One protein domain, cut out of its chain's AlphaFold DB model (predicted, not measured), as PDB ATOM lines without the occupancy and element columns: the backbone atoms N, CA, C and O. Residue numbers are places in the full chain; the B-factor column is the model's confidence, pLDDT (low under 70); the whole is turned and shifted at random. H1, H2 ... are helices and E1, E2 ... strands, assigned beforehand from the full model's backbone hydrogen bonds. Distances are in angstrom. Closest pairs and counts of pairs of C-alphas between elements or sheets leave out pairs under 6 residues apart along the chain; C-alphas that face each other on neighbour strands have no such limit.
ATOM      1  N   LYS A   2      25.082 189.512 138.601       54.69
ATOM      2  CA  LYS A   2      25.230 188.129 139.124       54.69
ATOM      3  C   LYS A   2      24.358 187.066 138.420       54.69
ATOM      4  O   LYS A   2      24.835 185.970 138.169       54.69
ATOM      5  N   ARG A   3      23.118 187.404 138.034       55.94
ATOM      6  CA  ARG A   3      22.209 186.491 137.304       55.94
ATOM      7  C   ARG A   3      22.650 186.190 135.861       55.94
ATOM      8  O   ARG A   3      22.397 185.097 135.382       55.94
ATOM      9  N   PHE A   4      23.349 187.122 135.206       60.50
ATOM     10  CA  PHE A   4      23.903 186.919 133.858       60.50
ATOM     11  C   PHE A   4      25.118 185.981 133.879       60.50
ATOM     12  O   PHE A   4      25.258 185.145 132.998       60.50
ATOM     13  N   ILE A   5      25.952 186.075 134.920       70.69
ATOM     14  CA  ILE A   5      27.118 185.196 135.106       70.69
ATOM     15  C   ILE A   5      26.671 183.744 135.327       70.69
ATOM     16  O   ILE A   5      27.238 182.832 134.737       70.69
ATOM     17  N   ILE A   6      25.616 183.534 136.121       71.31
ATOM     18  CA  ILE A   6      25.041 182.200 136.354       71.31
ATOM     19  C   ILE A   6      24.464 181.621 135.056       71.31
ATOM     20  O   ILE A   6      24.659 180.443 134.787       71.31
ATOM     21  N   LEU A   7      23.818 182.442 134.220       62.75
ATOM     22  CA  LEU A   7      23.277 181.992 132.933       62.75
ATOM     23  C   LEU A   7      24.383 181.529 131.971       62.75
ATOM     24  O   LEU A   7      24.237 180.498 131.327       62.75
ATOM     25  N   ILE A   8      25.504 182.259 131.915       69.44
ATOM     26  CA  ILE A   8      26.678 181.893 131.106       69.44
ATOM     27  C   ILE A   8      27.322 180.607 131.638       69.44
ATOM     28  O   ILE A   8      27.666 179.735 130.848       69.44
ATOM     29  N   LEU A   9      27.431 180.449 132.962       62.12
ATOM     30  CA  LEU A   9      27.942 179.215 133.564       62.12
ATOM     31  C   LEU A   9      27.042 178.013 133.253       62.12
ATOM     32  O   LEU A   9      27.554 176.959 132.903       62.12
ATOM     33  N   VAL A  10      25.718 178.168 133.321       65.56
ATOM     34  CA  VAL A  10      24.754 177.103 132.987       65.56
ATOM     35  C   VAL A  10      24.788 176.765 131.491       65.56
ATOM     36  O   VAL A  10      24.706 175.592 131.140       65.56
ATOM     37  N   LEU A  11      24.993 177.752 130.611       59.88
ATOM     38  CA  LEU A  11      25.208 177.521 129.176       59.88
ATOM     39  C   LEU A  11      26.517 176.774 128.877       59.88
ATOM     40  O   LEU A  11      26.549 175.969 127.952       59.88
ATOM     41  N   LEU A  12      27.570 176.996 129.669       59.16
ATOM     42  CA  LEU A  12      28.838 176.256 129.588       59.16
ATOM     43  C   LEU A  12      28.757 174.850 130.212       59.16
ATOM     44  O   LEU A  12      29.638 174.031 129.966       59.16
ATOM     45  N   MET A  13      27.726 174.575 131.021       54.16
ATOM     46  CA  MET A  13      27.466 173.262 131.624       54.16
ATOM     47  C   MET A  13      26.528 172.383 130.795       54.16
ATOM     48  O   MET A  13      26.334 171.222 131.156       54.16
ATOM     49  N   PHE A  14      25.965 172.883 129.688       51.97
ATOM     50  CA  PHE A  14      25.473 171.964 128.670       51.97
ATOM     51  C   PHE A  14      26.696 171.223 128.143       51.97
ATOM     52  O   PHE A  14      27.583 171.877 127.586       51.97
ATOM     53  N   PRO A  15      26.791 169.889 128.300       52.97
ATOM     54  CA  PRO A  15      27.737 169.160 127.486       52.97
ATOM     55  C   PRO A  15      27.423 169.579 126.053       52.97
ATOM     56  O   PRO A  15      26.276 169.488 125.606       52.97
ATOM     57  N   LEU A  16      28.419 170.108 125.343       52.16
ATOM     58  CA  LEU A  16      28.411 170.011 123.896       52.16
ATOM     59  C   LEU A  16      28.371 168.509 123.661       52.16
ATOM     60  O   LEU A  16      29.414 167.860 123.647       52.16
ATOM     61  N   ILE A  17      27.167 167.948 123.583       49.28
ATOM     62  CA  ILE A  17      26.941 166.592 123.131       49.28
ATOM     63  C   ILE A  17      27.247 166.653 121.633       49.28
ATOM     64  O   ILE A  17      26.375 166.628 120.773       49.28
ATOM     65  N   SER A  18      28.527 166.827 121.323       54.19
ATOM     66  CA  SER A  18      29.136 166.338 120.110       54.19
ATOM     67  C   SER A  18      29.066 164.830 120.271       54.19
ATOM     68  O   SER A  18      30.052 164.219 120.670       54.19
ATOM     69  N   ASN A  19      27.876 164.253 120.070       67.94
ATOM     70  CA  ASN A  19      27.760 162.824 119.848       67.94
ATOM     71  C   ASN A  19      28.649 162.573 118.640       67.94
ATOM     72  O   ASN A  19      28.315 162.995 117.532       67.94
ATOM     73  N   ALA A  20      29.832 162.026 118.890       84.00
ATOM     74  CA  ALA A  20      30.612 161.477 117.815       84.00
ATOM     75  C   ALA A  20      29.724 160.397 117.187       84.00
ATOM     76  O   ALA A  20      29.077 159.614 117.881       84.00
ATOM     77  N   GLU A  21      29.572 160.476 115.878       90.44
ATOM     78  CA  GLU A  21      28.888 159.482 115.093       90.44
ATOM     79  C   GLU A  21      29.635 158.165 115.286       90.44
ATOM     80  O   GLU A  21      30.851 158.078 115.091       90.44
ATOM     81  N   GLU A  22      28.897 157.146 115.704       88.06
ATOM     82  CA  GLU A  22      29.387 155.782 115.795       88.06
ATOM     83  C   GLU A  22      29.114 155.065 114.475       88.06
ATOM     84  O   GLU A  22      28.103 155.296 113.802       88.06
ATOM     85  N   ILE A  23      29.989 154.131 114.112       83.31
ATOM     86  CA  ILE A  23      29.683 153.214 113.015       83.31
ATOM     87  C   ILE A  23      28.495 152.348 113.459       83.31
ATOM     88  O   ILE A  23      28.600 151.676 114.493       83.31
ATOM     89  N   PRO A  24      27.407 152.253 112.676       80.81
ATOM     90  CA  PRO A  24      26.208 151.528 113.063       80.81
ATOM     91  C   PRO A  24      26.515 150.046 113.327       80.81
ATOM     92  O   PRO A  24      27.447 149.488 112.731       80.81
ATOM     93  N   PRO A  25      25.799 149.388 114.256       79.88
ATOM     94  CA  PRO A  25      26.035 147.989 114.600       79.88
ATOM     95  C   PRO A  25      25.811 147.062 113.397       79.88
ATOM     96  O   PRO A  25      25.198 147.422 112.393       79.88
ATOM     97  N   ARG A  26      26.335 145.834 113.489       76.25
ATOM     98  CA  ARG A  26      26.208 144.845 112.410       76.25
ATOM     99  C   ARG A  26      24.730 144.612 112.074       76.25
ATOM    100  O   ARG A  26      23.934 144.335 112.964       76.25
ATOM    101  N   GLY A  27      24.402 144.650 110.783       72.06
ATOM    102  CA  GLY A  27      23.038 144.449 110.284       72.06
ATOM    103  C   GLY A  27      22.210 145.732 110.191       72.06
ATOM    104  O   GLY A  27      21.089 145.682 109.691       72.06
ATOM    105  N   THR A  28      22.751 146.874 110.617       81.31
ATOM    106  CA  THR A  28      22.150 148.186 110.380       81.31
ATOM    107  C   THR A  28      22.768 148.816 109.138       81.31
ATOM    108  O   THR A  28      23.989 148.849 108.992       81.31
ATOM    109  N   LEU A  29      21.914 149.305 108.239       83.31
ATOM    110  CA  LEU A  29      22.353 149.990 107.031       83.31
ATOM    111  C   LEU A  29      22.933 151.361 107.397       83.31
ATOM    112  O   LEU A  29      22.269 152.169 108.049       83.31
ATOM    113  N   MET A  30      24.159 151.614 106.948       88.56
ATOM    114  CA  MET A  30      24.715 152.959 106.918       88.56
ATOM    115  C   MET A  30      24.212 153.660 105.654       88.56
ATOM    116  O   MET A  30      24.344 153.103 104.567       88.56
ATOM    117  N   THR A  31      23.648 154.856 105.788       89.31
ATOM    118  CA  THR A  31      23.301 155.726 104.658       89.31
ATOM    119  C   THR A  31      23.755 157.148 104.947       89.31
ATOM    120  O   THR A  31      24.126 157.486 106.073       89.31
ATOM    121  N   LYS A  32      23.674 158.011 103.936       92.00
ATOM    122  CA  LYS A  32      23.948 159.441 104.080       92.00
ATOM    123  C   LYS A  32      23.068 160.121 105.130       92.00
ATOM    124  O   LYS A  32      23.495 161.072 105.773       92.00
ATOM    125  N   GLU A  33      21.839 159.649 105.304       90.94
ATOM    126  CA  GLU A  33      20.870 160.207 106.246       90.94
ATOM    127  C   GLU A  33      21.107 159.717 107.676       90.94
ATOM    128  O   GLU A  33      20.921 160.485 108.618       90.94
ATOM    129  N   THR A  34      21.497 158.449 107.851       90.69
ATOM    130  CA  THR A  34      21.714 157.858 109.182       90.69
ATOM    131  C   THR A  34      23.107 158.139 109.730       90.69
ATOM    132  O   THR A  34      23.271 158.257 110.944       90.69
ATOM    133  N   ASN A  35      24.090 158.273 108.841       93.31
ATOM    134  CA  ASN A  35      25.505 158.407 109.157       93.31
ATOM    135  C   ASN A  35      26.188 159.456 108.255       93.31
ATOM    136  O   ASN A  35      27.087 159.130 107.472       93.31
ATOM    137  N   PRO A  36      25.743 160.723 108.303       94.25
ATOM    138  CA  PRO A  36      26.190 161.750 107.370       94.25
ATOM    139  C   PRO A  36      27.690 162.044 107.450       94.25
ATOM    140  O   PRO A  36      28.282 162.386 106.421       94.25
ATOM    141  N   ILE A  37      28.321 161.938 108.625       95.75
ATOM    142  CA  ILE A  37      29.744 162.263 108.784       95.75
ATOM    143  C   ILE A  37      30.603 161.157 108.168       95.75
ATOM    144  O   ILE A  37      31.464 161.468 107.340       95.75
ATOM    145  N   TYR A  38      30.356 159.887 108.516       95.62
ATOM    146  CA  TYR A  38      31.078 158.765 107.901       95.62
ATOM    147  C   TYR A  38      30.825 158.709 106.398       95.62
ATOM    148  O   TYR A  38      31.772 158.597 105.620       95.62
ATOM    149  N   TRP A  39      29.569 158.857 105.979       95.75
ATOM    150  CA  TRP A  39      29.208 158.790 104.568       95.75
ATOM    151  C   TRP A  39      29.909 159.871 103.743       95.75
ATOM    152  O   TRP A  39      30.493 159.572 102.706       95.75
ATOM    153  N   SER A  40      29.936 161.116 104.236       96.31
ATOM    154  CA  SER A  40      30.638 162.211 103.551       96.31
ATOM    155  C   SER A  40      32.146 161.966 103.463       96.31
ATOM    156  O   SER A  40      32.779 162.346 102.480       96.31
ATOM    157  N   TYR A  41      32.744 161.332 104.477       97.56
ATOM    158  CA  TYR A  41      34.154 160.946 104.442       97.56
ATOM    159  C   TYR A  41      34.423 159.885 103.359       97.56
ATOM    160  O   TYR A  41      35.399 160.002 102.614       97.56
ATOM    161  N   PHE A  42      33.540 158.891 103.219       96.94
ATOM    162  CA  PHE A  42      33.655 157.853 102.188       96.94
ATOM    163  C   PHE A  42      33.429 158.408 100.779       96.94
ATOM    164  O   PHE A  42      34.220 158.102  99.888       96.94
ATOM    165  N   GLU A  43      32.429 159.273 100.582       97.25
ATOM    166  CA  GLU A  43      32.169 159.945  99.298       97.25
ATOM    167  C   GLU A  43      33.380 160.767  98.837       97.25
ATOM    168  O   GLU A  43      33.809 160.659  97.684       97.25
ATOM    169  N   ASP A  44      33.977 161.550  99.739       97.81
ATOM    170  CA  ASP A  44      35.162 162.351  99.426       97.81
ATOM    171  C   ASP A  44      36.357 161.473  99.036       97.81
ATOM    172  O   ASP A  44      37.084 161.795  98.090       97.81
ATOM    173  N   TYR A  45      36.578 160.366  99.749       98.31
ATOM    174  CA  TYR A  45      37.671 159.451  99.428       98.31
ATOM    175  C   TYR A  45      37.432 158.720  98.100       98.31
ATOM    176  O   TYR A  45      38.335 158.677  97.261       98.31
ATOM    177  N   ALA A  46      36.209 158.243  97.854       98.19
ATOM    178  CA  ALA A  46      35.813 157.619  96.594       98.19
ATOM    179  C   ALA A  46      36.004 158.569  95.400       98.19
ATOM    180  O   ALA A  46      36.551 158.179  94.367       98.19
ATOM    181  N   ALA A  47      35.644 159.847  95.548       97.88
ATOM    182  CA  ALA A  47      35.849 160.853  94.507       97.88
ATOM    183  C   ALA A  47      37.338 161.063  94.174       97.88
ATOM    184  O   ALA A  47      37.707 161.203  93.002       97.88
ATOM    185  N   LEU A  48      38.211 161.067  95.188       98.06
ATOM    186  CA  LEU A  48      39.660 161.178  94.994       98.06
ATOM    187  C   LEU A  48      40.238 159.938  94.302       98.06
ATOM    188  O   LEU A  48      41.031 160.082  93.367       98.06
ATOM    189  N   LEU A  49      39.816 158.744  94.724       98.38
ATOM    190  CA  LEU A  49      40.202 157.475  94.108       98.38
ATOM    191  C   LEU A  49      39.783 157.422  92.638       98.38
ATOM    192  O   LEU A  49      40.623 157.162  91.779       98.38
ATOM    193  N   LYS A  50      38.524 157.759  92.331       97.62
ATOM    194  CA  LYS A  50      37.997 157.776  90.961       97.62
ATOM    195  C   LYS A  50      38.816 158.692  90.064       97.62
ATOM    196  O   LYS A  50      39.272 158.276  89.002       97.62
ATOM    197  N   LYS A  51      39.082 159.915  90.526       97.19
ATOM    198  CA  LYS A  51      39.893 160.883  89.782       97.19
ATOM    199  C   LYS A  51      41.309 160.365  89.513       97.19
ATOM    200  O   LYS A  51      41.835 160.551  88.416       97.19
ATOM    201  N   ALA A  52      41.948 159.747  90.505       97.88
ATOM    202  CA  ALA A  52      43.286 159.181  90.343       97.88
ATOM    203  C   ALA A  52      43.286 157.980  89.385       97.88
ATOM    204  O   ALA A  52      44.187 157.852  88.554       97.88
ATOM    205  N   PHE A  53      42.251 157.147  89.454       96.94
ATOM    206  CA  PHE A  53      42.081 155.988  88.590       96.94
ATOM    207  C   PHE A  53      41.891 156.387  87.120       96.94
ATOM    208  O   PHE A  53      42.626 155.906  86.254       96.94
ATOM    209  N   GLU A  54      41.018 157.358  86.843       95.25
ATOM    210  CA  GLU A  54      40.854 157.956  85.508       95.25
ATOM    211  C   GLU A  54      42.167 158.555  84.982       95.25
ATOM    212  O   GLU A  54      42.535 158.373  83.818       95.25
ATOM    213  N   ALA A  55      42.906 159.257  85.847       96.25
ATOM    214  CA  ALA A  55      44.158 159.908  85.479       96.25
ATOM    215  C   ALA A  55      45.285 158.913  85.156       96.25
ATOM    216  O   ALA A  55      46.131 159.213  84.308       96.25
ATOM    217  N   LYS A  56      45.299 157.735  85.796       95.38
ATOM    218  CA  LYS A  56      46.335 156.710  85.601       95.38
ATOM    219  C   LYS A  56      46.305 156.111  84.193       95.38
ATOM    220  O   LYS A  56      47.352 155.676  83.716       95.38
ATOM    221  N   LYS A  57      45.144 156.113  83.518       91.50
ATOM    222  CA  LYS A  57      44.961 155.578  82.151       91.50
ATOM    223  C   LYS A  57      45.560 154.174  81.991       91.50
ATOM    224  O   LYS A  57      46.309 153.906  81.049       91.50
ATOM    225  N   ILE A  58      45.269 153.295  82.950       91.44
ATOM    226  CA  ILE A  58      45.790 151.922  82.971       91.44
ATOM    227  C   ILE A  58      45.330 151.206  81.705       91.44
ATOM    228  O   ILE A  58      44.183 151.339  81.298       91.44
ATOM    229  N   ARG A  59      46.191 150.407  81.071       90.44
ATOM    230  CA  ARG A  59      45.741 149.554  79.966       90.44
ATOM    231  C   ARG A  59      44.782 148.487  80.500       90.44
ATOM    232  O   ARG A  59      45.171 147.677  81.335       90.44
ATOM    233  N   HIS A  60      43.569 148.428  79.959       90.75
ATOM    234  CA  HIS A  60      42.522 147.546  80.475       90.75
ATOM    235  C   HIS A  60      41.800 146.745  79.383       90.75
ATOM    236  O   HIS A  60      41.933 146.989  78.180       90.75
ATOM    237  N   ARG A  61      41.007 145.762  79.822       88.06
ATOM    238  CA  ARG A  61      39.921 145.149  79.045       88.06
ATOM    239  C   ARG A  61      38.612 145.341  79.808       88.06
ATOM    240  O   ARG A  61      38.609 145.761  80.958       88.06
ATOM    241  N   ARG A  62      37.487 145.028  79.162       87.38
ATOM    242  CA  ARG A  62      36.201 144.953  79.874       87.38
ATOM    243  C   ARG A  62      36.283 143.923  80.992       87.38
ATOM    244  O   ARG A  62      36.760 142.822  80.726       87.38
ATOM    245  N   GLY A  63      35.703 144.244  82.138       87.25
ATOM    246  CA  GLY A  63      35.592 143.340  83.273       87.25
ATOM    247  C   GLY A  63      36.906 143.145  84.014       87.25
ATOM    248  O   GLY A  63      37.006 142.203  84.787       87.25
ATOM    249  N   TRP A  64      37.915 143.978  83.743       93.50
ATOM    250  CA  TRP A  64      39.133 143.996  84.541       93.50
ATOM    251  C   TRP A  64      38.928 144.880  85.753       93.50
ATOM    252  O   TRP A  64      38.487 146.017  85.595       93.50
ATOM    253  N   GLY A  65      39.299 144.367  86.915       94.75
ATOM    254  CA  GLY A  65      39.350 145.124  88.151       94.75
ATOM    255  C   GLY A  65      40.129 144.368  89.214       94.75
ATOM    256  O   GLY A  65      40.236 143.144  89.145       94.75
ATOM    257  N   ALA A  66      40.689 145.101  90.165       97.00
ATOM    258  CA  ALA A  66      41.404 144.540  91.306       97.00
ATOM    259  C   ALA A  66      40.901 145.201  92.589       97.00
ATOM    260  O   ALA A  66      40.495 146.366  92.563       97.00
ATOM    261  N   ALA A  67      40.934 144.454  93.692       96.81
ATOM    262  CA  ALA A  67      40.519 144.938  95.003       96.81
ATOM    263  C   ALA A  67      41.623 144.759  96.038       96.81
ATOM    264  O   ALA A  67      42.367 143.774  96.000       96.81
ATOM    265  N   TYR A  68      41.698 145.708  96.965       97.38
ATOM    266  CA  TYR A  68      42.612 145.666  98.097       97.38
ATOM    267  C   TYR A  68      41.882 145.972  99.394       97.38
ATOM    268  O   TYR A  68      41.122 146.938  99.470       97.38
ATOM    269  N   ASP A  69      42.201 145.193 100.421       97.12
ATOM    270  CA  ASP A  69      41.777 145.425 101.792       97.12
ATOM    271  C   ASP A  69      42.908 146.141 102.542       97.12
ATOM    272  O   ASP A  69      44.080 145.800 102.382       97.12
ATOM    273  N   PHE A  70      42.582 147.169 103.325       97.44
ATOM    274  CA  PHE A  70      43.565 147.930 104.104       97.44
ATOM    275  C   PHE A  70      42.908 148.729 105.226       97.44
ATOM    276  O   PHE A  70      41.712 149.022 105.199       97.44
ATOM    277  N   THR A  71      43.707 149.139 106.204       97.75
ATOM    278  CA  THR A  71      43.246 149.969 107.319       97.75
ATOM    279  C   THR A  71      43.607 151.430 107.076       97.75
ATOM    280  O   THR A  71      44.758 151.741 106.773       97.75
ATOM    281  N   ILE A  72      42.650 152.340 107.252       98.25
ATOM    282  CA  ILE A  72      42.898 153.783 107.336       98.25
ATOM    283  C   ILE A  72      42.809 154.205 108.800       98.25
ATOM    284  O   ILE A  72      41.799 153.960 109.454       98.25
ATOM    285  N   THR A  73      43.848 154.852 109.314       98.00
ATOM    286  CA  THR A  73      43.862 155.414 110.676       98.00
ATOM    287  C   THR A  73      43.192 156.789 110.736       98.00
ATOM    288  O   THR A  73      43.047 157.467 109.719       98.00
ATOM    289  N   ASN A  74      42.866 157.262 111.938       96.75
ATOM    290  CA  ASN A  74      42.254 158.575 112.160       96.75
ATOM    291  C   ASN A  74      43.060 159.782 111.641       96.75
ATOM    292  O   ASN A  74      42.489 160.847 111.407       96.75
ATOM    293  N   ILE A  75      44.364 159.631 111.413       97.62
ATOM    294  CA  ILE A  75      45.233 160.654 110.810       97.62
ATOM    295  C   ILE A  75      45.384 160.512 109.285       97.62
ATOM    296  O   ILE A  75      46.116 161.287 108.665       97.62
ATOM    297  N   GLY A  76      44.686 159.555 108.668       96.50
ATOM    298  CA  GLY A  76      44.699 159.317 107.223       96.50
ATOM    299  C   GLY A  76      45.886 158.482 106.732       96.50
ATOM    300  O   GLY A  76      46.247 158.569 105.561       96.50
ATOM    301  N   GLU A  77      46.541 157.702 107.600       97.56
ATOM    302  CA  GLU A  77      47.567 156.738 107.166       97.56
ATOM    303  C   GLU A  77      46.935 155.419 106.727       97.56
ATOM    304  O   GLU A  77      46.069 154.903 107.432       97.56
ATOM    305  N   ILE A  78      47.426 154.861 105.615       97.75
ATOM    306  CA  ILE A  78      47.082 153.521 105.124       97.75
ATOM    307  C   ILE A  78      48.057 152.498 105.720       97.75
ATOM    308  O   ILE A  78      49.274 152.691 105.655       97.75
ATOM    309  N   LYS A  79      47.527 151.406 106.270       96.88
ATOM    310  CA  LYS A  79      48.274 150.278 106.843       96.88
ATOM    311  C   LYS A  79      47.718 148.949 106.339       96.88
ATOM    312  O   LYS A  79      46.573 148.886 105.904       96.88
ATOM    313  N   ASP A  80      48.545 147.910 106.418       95.25
ATOM    314  CA  ASP A  80      48.137 146.510 106.232       95.25
ATOM    315  C   ASP A  80      47.430 146.232 104.894       95.25
ATOM    316  O   ASP A  80      46.401 145.571 104.848       95.25
ATOM    317  N   ILE A  81      47.970 146.778 103.796       95.88
ATOM    318  CA  ILE A  81      47.384 146.614 102.463       95.88
ATOM    319  C   ILE A  81      47.623 145.210 101.892       95.88
ATOM    320  O   ILE A  81      48.767 144.800 101.670       95.88
ATOM    321  N   GLU A  82      46.538 144.512 101.579       95.31
ATOM    322  CA  GLU A  82      46.531 143.153 101.037       95.31
ATOM    323  C   GLU A  82      45.574 143.055  99.841       95.31
ATOM    324  O   GLU A  82      44.520 143.682  99.824       95.31
ATOM    325  N   GLY A  83      45.956 142.307  98.803       93.50
ATOM    326  CA  GLY A  83      45.096 142.100  97.635       93.50
ATOM    327  C   GLY A  83      43.966 141.124  97.953       93.50
ATOM    328  O   GLY A  83      44.232 140.004  98.383       93.50
ATOM    329  N   SER A  84      42.719 141.524  97.709       88.88
ATOM    330  CA  SER A  84      41.519 140.709  97.955       88.88
ATOM    331  C   SER A  84      40.868 140.183  96.672       88.88
ATOM    332  O   SER A  84      40.251 139.117  96.691       88.88
ATOM    333  N   VAL A  85      41.066 140.857  95.534       90.56
ATOM    334  CA  VAL A  85      40.698 140.361  94.197       90.56
ATOM    335  C   VAL A  85      41.853 140.600  93.240       90.56
ATOM    336  O   VAL A  85      42.254 141.743  93.044       90.56
ATOM    337  N   PHE A  86      42.334 139.517  92.622       92.38
ATOM    338  CA  PHE A  86      43.475 139.543  91.712       92.38
ATOM    339  C   PHE A  86      43.064 139.438  90.241       92.38
ATOM    340  O   PHE A  86      42.276 138.559  89.875       92.38
ATOM    341  N   GLN A  87      43.653 140.275  89.382       92.62
ATOM    342  CA  GLN A  87      43.418 140.272  87.937       92.62
ATOM    343  C   GLN A  87      44.647 139.837  87.127       92.62
ATOM    344  O   GLN A  87      44.531 138.930  86.294       92.62
ATOM    345  N   ASN A  88      45.769 140.542  87.267       92.94
ATOM    346  CA  ASN A  88      47.115 140.228  86.776       92.94
ATOM    347  C   ASN A  88      48.125 141.227  87.362       92.94
ATOM    348  O   ASN A  88      47.781 142.392  87.538       92.94
ATOM    349  N   ASP A  89      49.386 140.814  87.511       94.75
ATOM    350  CA  ASP A  89      50.449 141.601  88.156       94.75
ATOM    351  C   ASP A  89      50.477 143.080  87.733       94.75
ATOM    352  O   ASP A  89      50.453 143.962  88.582       94.75
ATOM    353  N   TYR A  90      50.430 143.373  86.427       94.38
ATOM    354  CA  TYR A  90      50.462 144.752  85.926       94.38
ATOM    355  C   TYR A  90      49.266 145.593  86.394       94.38
ATOM    356  O   TYR A  90      49.426 146.755  86.769       94.38
ATOM    357  N   TYR A  91      48.056 145.039  86.311       94.50
ATOM    358  CA  TYR A  91      46.845 145.776  86.666       94.50
ATOM    359  C   TYR A  91      46.730 145.932  88.184       94.50
ATOM    360  O   TYR A  91      46.435 147.021  88.676       94.50
ATOM    361  N   ASP A  92      47.024 144.865  88.916       95.69
ATOM    362  CA  ASP A  92      47.018 144.820  90.372       95.69
ATOM    363  C   ASP A  92      48.029 145.795  90.978       95.69
ATOM    364  O   ASP A  92      47.673 146.544  91.891       95.69
ATOM    365  N   GLU A  93      49.257 145.846  90.453       96.25
ATOM    366  CA  GLU A  93      50.263 146.832  90.862       96.25
ATOM    367  C   GLU A  93      49.778 148.257  90.592       96.25
ATOM    368  O   GLU A  93      49.861 149.116  91.470       96.25
ATOM    369  N   ALA A  94      49.202 148.515  89.415       96.56
ATOM    370  CA  ALA A  94      48.713 149.844  89.069       96.56
ATOM    371  C   ALA A  94      47.562 150.309  89.982       96.56
ATOM    372  O   ALA A  94      47.528 151.481  90.366       96.56
ATOM    373  N   VAL A  95      46.646 149.409  90.355       97.19
ATOM    374  CA  VAL A  95      45.567 149.686  91.321       97.19
ATOM    375  C   VAL A  95      46.136 149.950  92.713       97.19
ATOM    376  O   VAL A  95      45.779 150.954  93.335       97.19
ATOM    377  N   LYS A  96      47.071 149.117  93.182       97.75
ATOM    378  CA  LYS A  96      47.744 149.319  94.473       97.75
ATOM    379  C   LYS A  96      48.444 150.673  94.538       97.75
ATOM    380  O   LYS A  96      48.324 151.386  95.531       97.75
ATOM    381  N   GLU A  97      49.152 151.046  93.473       97.69
ATOM    382  CA  GLU A  97      49.809 152.347  93.357       97.69
ATOM    383  C   GLU A  97      48.814 153.505  93.428       97.69
ATOM    384  O   GLU A  97      49.096 154.496  94.101       97.69
ATOM    385  N   ILE A  98      47.651 153.399  92.770       98.12
ATOM    386  CA  ILE A  98      46.599 154.420  92.873       98.12
ATOM    387  C   ILE A  98      46.174 154.574  94.332       98.12
ATOM    388  O   ILE A  98      46.265 155.681  94.861       98.12
ATOM    389  N   ILE A  99      45.777 153.481  94.990       97.69
ATOM    390  CA  ILE A  99      45.293 153.499  96.378       97.69
ATOM    391  C   ILE A  99      46.331 154.132  97.311       97.69
ATOM    392  O   ILE A  99      45.999 155.030  98.083       97.69
ATOM    393  N   LEU A 100      47.600 153.731  97.196       97.38
ATOM    394  CA  LEU A 100      48.683 154.268  98.027       97.38
ATOM    395  C   LEU A 100      49.037 155.726  97.701       97.38
ATOM    396  O   LEU A 100      49.515 156.450  98.576       97.38
ATOM    397  N   SER A 101      48.816 156.177  96.463       97.00
ATOM    398  CA  SER A 101      49.066 157.567  96.057       97.00
ATOM    399  C   SER A 101      47.979 158.538  96.529       97.00
ATOM    400  O   SER A 101      48.247 159.728  96.726       97.00
ATOM    401  N   VAL A 102      46.754 158.048  96.726       97.38
ATOM    402  CA  VAL A 102      45.616 158.854  97.169       97.38
ATOM    403  C   VAL A 102      45.593 158.874  98.688       97.38
ATOM    404  O   VAL A 102      44.965 158.037  99.329       97.38
ATOM    405  N   LYS A 103      46.278 159.862  99.272       93.38
ATOM    406  CA  LYS A 103      46.298 160.044 100.726       93.38
ATOM    407  C   LYS A 103      44.890 160.394 101.249       93.38
ATOM    408  O   LYS A 103      44.391 161.473 100.908       93.38
ATOM    409  N   PRO A 104      44.271 159.552 102.096       95.56
ATOM    410  CA  PRO A 104      43.024 159.896 102.769       95.56
ATOM    411  C   PRO A 104      43.206 161.138 103.649       95.56
ATOM    412  O   PRO A 104      44.282 161.381 104.208       95.56
ATOM    413  N   LYS A 105      42.151 161.940 103.794       97.44
ATOM    414  CA  LYS A 105      42.148 163.011 104.798       97.44
ATOM    415  C   LYS A 105      42.156 162.383 106.202       97.44
ATOM    416  O   LYS A 105      41.692 161.256 106.358       97.44
ATOM    417  N   PRO A 106      42.617 163.097 107.239       97.88
ATOM    418  CA  PRO A 106      42.285 162.729 108.611       97.88
ATOM    419  C   PRO A 106      40.768 162.585 108.785       97.88
ATOM    420  O   PRO A 106      40.000 163.269 108.097       97.88
ATOM    421  N   PHE A 107      40.349 161.726 109.712       97.50
ATOM    422  CA  PHE A 107      38.935 161.521 110.008       97.50
ATOM    423  C   PHE A 107      38.269 162.839 110.393       97.50
ATOM    424  O   PHE A 107      38.844 163.703 111.064       97.50
ATOM    425  N   TYR A 108      37.039 163.006 109.922       96.69
ATOM    426  CA  TYR A 108      36.264 164.208 110.159       96.69
ATOM    427  C   TYR A 108      35.898 164.337 111.630       96.69
ATOM    428  O   TYR A 108      35.729 163.360 112.362       96.69
ATOM    429  N   LYS A 109      35.777 165.592 112.075       94.38
ATOM    430  CA  LYS A 109      35.339 165.885 113.435       94.38
ATOM    431  C   LYS A 109      33.984 165.217 113.668       94.38
ATOM    432  O   LYS A 109      33.037 165.491 112.938       94.38
ATOM    433  N   GLY A 110      33.907 164.411 114.723       92.81
ATOM    434  CA  GLY A 110      32.704 163.667 115.067       92.81
ATOM    435  C   GLY A 110      32.673 162.241 114.526       92.81
ATOM    436  O   GLY A 110      31.629 161.634 114.631       92.81
ATOM    437  N   MET A 111      33.758 161.686 113.980       94.56
ATOM    438  CA  MET A 111      33.870 160.236 113.773       94.56
ATOM    439  C   MET A 111      34.418 159.570 115.042       94.56
ATOM    440  O   MET A 111      35.531 159.893 115.462       94.56
ATOM    441  N   ASP A 112      33.659 158.651 115.640       92.75
ATOM    442  CA  ASP A 112      34.110 157.828 116.772       92.75
ATOM    443  C   ASP A 112      34.827 156.548 116.307       92.75
ATOM    444  O   ASP A 112      34.283 155.442 116.358       92.75
ATOM    445  N   ALA A 113      36.029 156.703 115.753       92.94
ATOM    446  CA  ALA A 113      36.869 155.582 115.340       92.94
ATOM    447  C   ALA A 113      38.356 155.956 115.378       92.94
ATOM    448  O   ALA A 113      38.755 157.033 114.929       92.94
ATOM    449  N   GLU A 114      39.197 155.042 115.866       94.31
ATOM    450  CA  GLU A 114      40.659 155.172 115.778       94.31
ATOM    451  C   GLU A 114      41.181 154.760 114.398       94.31
ATOM    452  O   GLU A 114      42.135 155.343 113.881       94.31
ATOM    453  N   ASP A 115      40.527 153.774 113.787       96.56
ATOM    454  CA  ASP A 115      40.801 153.296 112.443       96.56
ATOM    455  C   ASP A 115      39.563 152.640 111.807       96.56
ATOM    456  O   ASP A 115      38.555 152.346 112.460       96.56
ATOM    457  N   LEU A 116      39.639 152.431 110.497       96.00
ATOM    458  CA  LEU A 116      38.592 151.850 109.672       96.00
ATOM    459  C   LEU A 116      39.210 150.859 108.691       96.00
ATOM    460  O   LEU A 116      40.186 151.183 108.019       96.00
ATOM    461  N   LEU A 117      38.613 149.676 108.578       96.50
ATOM    462  CA  LEU A 117      38.971 148.702 107.553       96.50
ATOM    463  C   LEU A 117      38.200 149.025 106.270       96.50
ATOM    464  O   LEU A 117      36.973 149.145 106.301       96.50
ATOM    465  N   PHE A 118      38.918 149.125 105.162       97.31
ATOM    466  CA  PHE A 118      38.384 149.352 103.827       97.31
ATOM    467  C   PHE A 118      38.640 148.143 102.935       97.31
ATOM    468  O   PHE A 118      39.649 147.462 103.094       97.31
ATOM    469  N   THR A 119      37.743 147.928 101.979       96.94
ATOM    470  CA  THR A 119      38.013 147.210 100.735       96.94
ATOM    471  C   THR A 119      37.733 148.171  99.586       96.94
ATOM    472  O   THR A 119      36.675 148.799  99.542       96.94
ATOM    473  N   VAL A 120      38.709 148.374  98.706       98.12
ATOM    474  CA  VAL A 120      38.562 149.252  97.540       98.12
ATOM    475  C   VAL A 120      38.774 148.431  96.290       98.12
ATOM    476  O   VAL A 120      39.869 147.902  96.093       98.12
ATOM    477  N   TYR A 121      37.759 148.383  95.435       97.56
ATOM    478  CA  TYR A 121      37.833 147.792  94.108       97.56
ATOM    479  C   TYR A 121      37.853 148.890  93.043       97.56
ATOM    480  O   TYR A 121      37.004 149.783  93.028       97.56
ATOM    481  N   LEU A 122      38.824 148.812  92.131       97.38
ATOM    482  CA  LEU A 122      38.928 149.689  90.965       97.38
ATOM    483  C   LEU A 122      38.851 148.836  89.697       97.38
ATOM    484  O   LEU A 122      39.694 147.953  89.498       97.38
ATOM    485  N   GLY A 123      37.871 149.103  88.834       95.56
ATOM    486  CA  GLY A 123      37.633 148.304  87.634       95.56
ATOM    487  C   GLY A 123      37.037 149.051  86.441       95.56
ATOM    488  O   GLY A 123      36.714 150.236  86.483       95.56
ATOM    489  N   TYR A 124      36.931 148.335  85.322       92.75
ATOM    490  CA  TYR A 124      36.306 148.807  84.087       92.75
ATOM    491  C   TYR A 124      35.142 147.902  83.692       92.75
ATOM    492  O   TYR A 124      35.349 146.804  83.156       92.75
ATOM    493  N   GLN A 125      33.914 148.377  83.882       86.75
ATOM    494  CA  GLN A 125      32.690 147.620  83.606       86.75
ATOM    495  C   GLN A 125      31.855 148.258  82.484       86.75
ATOM    496  O   GLN A 125      32.383 148.860  81.549       86.75
ATOM    497  N   ARG A 126      30.546 147.972  82.458       79.88
ATOM    498  CA  ARG A 126      29.612 148.456  81.425       79.88
ATOM    499  C   ARG A 126      29.064 149.850  81.735       79.88
ATOM    500  O   ARG A 126      28.649 150.538  80.806       79.88
ATOM    501  N   TYR A 127      29.009 150.206  83.009       83.00
ATOM    502  CA  TYR A 127      28.429 151.442  83.511       83.00
ATOM    503  C   TYR A 127      29.485 152.163  84.342       83.00
ATOM    504  O   TYR A 127      30.383 151.520  84.877       83.00
ATOM    505  N   GLU A 128      29.399 153.490  84.370       86.50
ATOM    506  CA  GLU A 128      30.202 154.299  85.278       86.50
ATOM    507  C   GLU A 128      29.474 154.356  86.619       86.50
ATOM    508  O   GLU A 128      28.347 154.853  86.682       86.50
ATOM    509  N   GLU A 129      30.086 153.800  87.657       90.62
ATOM    510  CA  GLU A 129      29.454 153.586  88.955       90.62
ATOM    511  C   GLU A 129      30.460 153.816  90.088       90.62
ATOM    512  O   GLU A 129      31.639 153.477  89.983       90.62
ATOM    513  N   VAL A 130      29.979 154.445  91.159       94.19
ATOM    514  CA  VAL A 130      30.661 154.521  92.450       94.19
ATOM    515  C   VAL A 130      29.672 153.989  93.468       94.19
ATOM    516  O   VAL A 130      28.638 154.625  93.686       94.19
ATOM    517  N   ASP A 131      29.985 152.845  94.062       94.12
ATOM    518  CA  ASP A 131      29.199 152.252  95.137       94.12
ATOM    519  C   ASP A 131      29.967 152.336  96.459       94.12
ATOM    520  O   ASP A 131      31.197 152.235  96.495       94.12
ATOM    521  N   ILE A 132      29.230 152.590  97.537       93.19
ATOM    522  CA  ILE A 132      29.758 152.663  98.899       93.19
ATOM    523  C   ILE A 132      28.862 151.811  99.779       93.19
ATOM    524  O   ILE A 132      27.670 152.078  99.940       93.19
ATOM    525  N   GLN A 133      29.462 150.823 100.426       90.81
ATOM    526  CA  GLN A 133      28.757 149.873 101.264       90.81
ATOM    527  C   GLN A 133      29.473 149.669 102.592       90.81
ATOM    528  O   GLN A 133      30.688 149.787 102.710       90.81
ATOM    529  N   VAL A 134      28.714 149.311 103.624       89.31
ATOM    530  CA  VAL A 134      29.276 148.933 104.921       89.31
ATOM    531  C   VAL A 134      28.825 147.525 105.250       89.31
ATOM    532  O   VAL A 134      27.632 147.231 105.328       89.31
ATOM    533  N   GLY A 135      29.801 146.645 105.440       86.50
ATOM    534  CA  GLY A 135      29.594 145.233 105.703       86.50
ATOM    535  C   GLY A 135      30.373 144.743 106.916       86.50
ATOM    536  O   GLY A 135      30.737 145.489 107.830       86.50
ATOM    537  N   PHE A 136      30.631 143.440 106.928       87.19
ATOM    538  CA  PHE A 136      31.409 142.781 107.967       87.19
ATOM    539  C   PHE A 136      32.417 141.830 107.326       87.19
ATOM    540  O   PHE A 136      32.022 140.922 106.594       87.19
ATOM    541  N   SER A 137      33.703 142.016 107.620       86.12
ATOM    542  CA  SER A 137      34.751 141.092 107.195       86.12
ATOM    543  C   SER A 137      34.826 139.937 108.190       86.12
ATOM    544  O   SER A 137      35.155 140.132 109.361       86.12
ATOM    545  N   LEU A 138      34.518 138.721 107.729       85.88
ATOM    546  CA  LEU A 138      34.663 137.507 108.540       85.88
ATOM    547  C   LEU A 138      36.136 137.180 108.821       85.88
ATOM    548  O   LEU A 138      36.440 136.660 109.887       85.88
ATOM    549  N   ILE A 139      37.030 137.514 107.887       85.94
ATOM    550  CA  ILE A 139      38.474 137.265 107.991       85.94
ATOM    551  C   ILE A 139      39.076 138.136 109.096       85.94
ATOM    552  O   ILE A 139      39.758 137.633 109.982       85.94
ATOM    553  N   ASN A 140      38.749 139.431 109.090       83.94
ATOM    554  CA  ASN A 140      39.269 140.397 110.059       83.94
ATOM    555  C   ASN A 140      38.412 140.512 111.333       83.94
ATOM    556  O   ASN A 140      38.756 141.258 112.247       83.94
ATOM    557  N   ASN A 141      37.273 139.811 111.386       86.88
ATOM    558  CA  ASN A 141      36.288 139.847 112.472       86.88
ATOM    559  C   ASN A 141      35.877 141.274 112.905       86.88
ATOM    560  O   ASN A 141      35.653 141.548 114.086       86.88
ATOM    561  N   ARG A 142      35.770 142.202 111.946       89.31
ATOM    562  CA  ARG A 142      35.354 143.594 112.178       89.31
ATOM    563  C   ARG A 142      34.590 144.164 110.982       89.31
ATOM    564  O   ARG A 142      34.545 143.565 109.907       89.31
ATOM    565  N   LYS A 143      33.952 145.320 111.179       90.06
ATOM    566  CA  LYS A 143      33.237 146.045 110.113       90.06
ATOM    567  C   LYS A 143      34.209 146.463 109.009       90.06
ATOM    568  O   LYS A 143      35.348 146.806 109.316       90.06
ATOM    569  N   ILE A 144      33.737 146.438 107.766       93.00
ATOM    570  CA  ILE A 144      34.503 146.835 106.581       93.00
ATOM    571  C   ILE A 144      33.684 147.800 105.731       93.00
ATOM    572  O   ILE A 144      32.476 147.602 105.570       93.00
ATOM    573  N   VAL A 145      34.332 148.840 105.220       94.44
ATOM    574  CA  VAL A 145      33.761 149.793 104.266       94.44
ATOM    575  C   VAL A 145      34.200 149.381 102.864       94.44
ATOM    576  O   VAL A 145      35.395 149.312 102.601       94.44
ATOM    577  N   GLY A 146      33.252 149.080 101.987       95.19
ATOM    578  CA  GLY A 146      33.492 148.869 100.566       95.19
ATOM    579  C   GLY A 146      33.391 150.180  99.799       95.19
ATOM    580  O   GLY A 146      32.513 150.995 100.085       95.19
ATOM    581  N   ILE A 147      34.318 150.386  98.866       97.50
ATOM    582  CA  ILE A 147      34.227 151.404  97.822       97.50
ATOM    583  C   ILE A 147      34.528 150.709  96.499       97.50
ATOM    584  O   ILE A 147      35.679 150.345  96.237       97.50
ATOM    585  N   ASP A 148      33.510 150.574  95.661       96.94
ATOM    586  CA  ASP A 148      33.647 150.010  94.322       96.94
ATOM    587  C   ASP A 148      33.572 151.144  93.301       96.94
ATOM    588  O   ASP A 148      32.605 151.908  93.263       96.94
ATOM    589  N   ILE A 149      34.612 151.290  92.480       97.12
ATOM    590  CA  ILE A 149      34.661 152.291  91.412       97.12
ATOM    591  C   ILE A 149      34.819 151.571  90.085       97.12
ATOM    592  O   ILE A 149      35.892 151.060  89.749       97.12
ATOM    593  N   ASP A 150      33.752 151.620  89.301       94.38
ATOM    594  CA  ASP A 150      33.715 151.116  87.945       94.38
ATOM    595  C   ASP A 150      33.691 152.270  86.955       94.38
ATOM    596  O   ASP A 150      32.793 153.112  86.942       94.38
ATOM    597  N   LEU A 151      34.691 152.303  86.081       93.06
ATOM    598  CA  LEU A 151      34.716 153.227  84.960       93.06
ATOM    599  C   LEU A 151      34.108 152.563  83.728       93.06
ATOM    600  O   LEU A 151      34.325 151.378  83.446       93.06
ATOM    601  N   ASN A 152      33.373 153.351  82.948       86.44
ATOM    602  CA  ASN A 152      32.994 152.920  81.613       86.44
ATOM    603  C   ASN A 152      34.242 152.872  80.713       86.44
ATOM    604  O   ASN A 152      35.215 153.594  80.931       86.44
TER     605      ASN A 152
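This is residues 2 to 152 of the 153 residues of an uncharacterized protein of Clostridium sp. CAG:967 (UniProt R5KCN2). A twisted five-stranded sheet is covered on one face by two helices, H2 over the E5 and E4 side and H3 over the E1 and E3 side; the other face has no named helix. From this body residues 2 to 17, with H1, stick out as a long arm. The printed part has 151 residues, with named elements in the order H1 H2 E1 E2 H3 E3 E4 E5, mixed in class. The mixed sheet runs E2 E1 E3 E5 E4, with E3 and E5 parallel and the other neighbours antiparallel. The whole is loose, with a radius of gyration of the C-alphas of 19.3 A, and spans 75 by 32 by 27 A, the arm adding to the length.

H1, residues 2 to 12, is apart from H2, residues 36 to 56. E1, residues 64 to 73, and E2, residues 78 to 85, form a hairpin, with N 69 and O 82 at 2.8 A; E2 bends by 54 degrees at residue 81. H3, residues 89 to 101, touches H2 at a steep tilt of 50 degrees, opposite ways; their closest C-alphas, Ala 52 and Ile 98, are 6.3 A apart. E3, residues 115 to 125, is antiparallel to E1, with N 72 and O 116 at 2.8 A. E2, H3 and E3 make a split strand-helix-strand unit, two strands running the same way with E1 between them in the sheet; its crossover is left-handed. E4, residues 129 to 137, bends by 61 degrees at residue 134 and forms a hairpin with E5, residues 142 to 152, with N 135 and O 144 at 2.8 A. E5 is parallel to E3, with N 119 and O 145 at 2.8 A. H2 and H3 are on the same face of the sheet, giving two layers, helices over strands, at heights over the sheet of 9.3 A and 8.0 A. The closest C-alphas of H2 and E5 are Lys 50 and Ile 149, 6.4 A; those of H3 and E1 are Asp 92 and Ala 66, 5.7 A. In H1, H2 and H3 every O i to N i+4 pair is within hydrogen-bond range.

H1 begins at C-alpha 2, (25.230, 188.129, 139.124). H2 begins at C-alpha 36, (26.190, 161.750, 107.370), and is 30.1 A long. E1 is 28.9 A, E3 30.5 A and E5 32.0 A long, and E5 ends at C-alpha 152, (32.994, 152.920, 81.613).

The C-alphas farthest apart, Lys 2 and Arg 61, are 75.3 A apart. Without residues 2 to 17, which stand free, the body spans 46 by 28 by 26 A. The printed part has no cut; the links H1 to H2 and H3 to E3 are long. Residues 2 to 4 and 7 to 19 have pLDDT under 70.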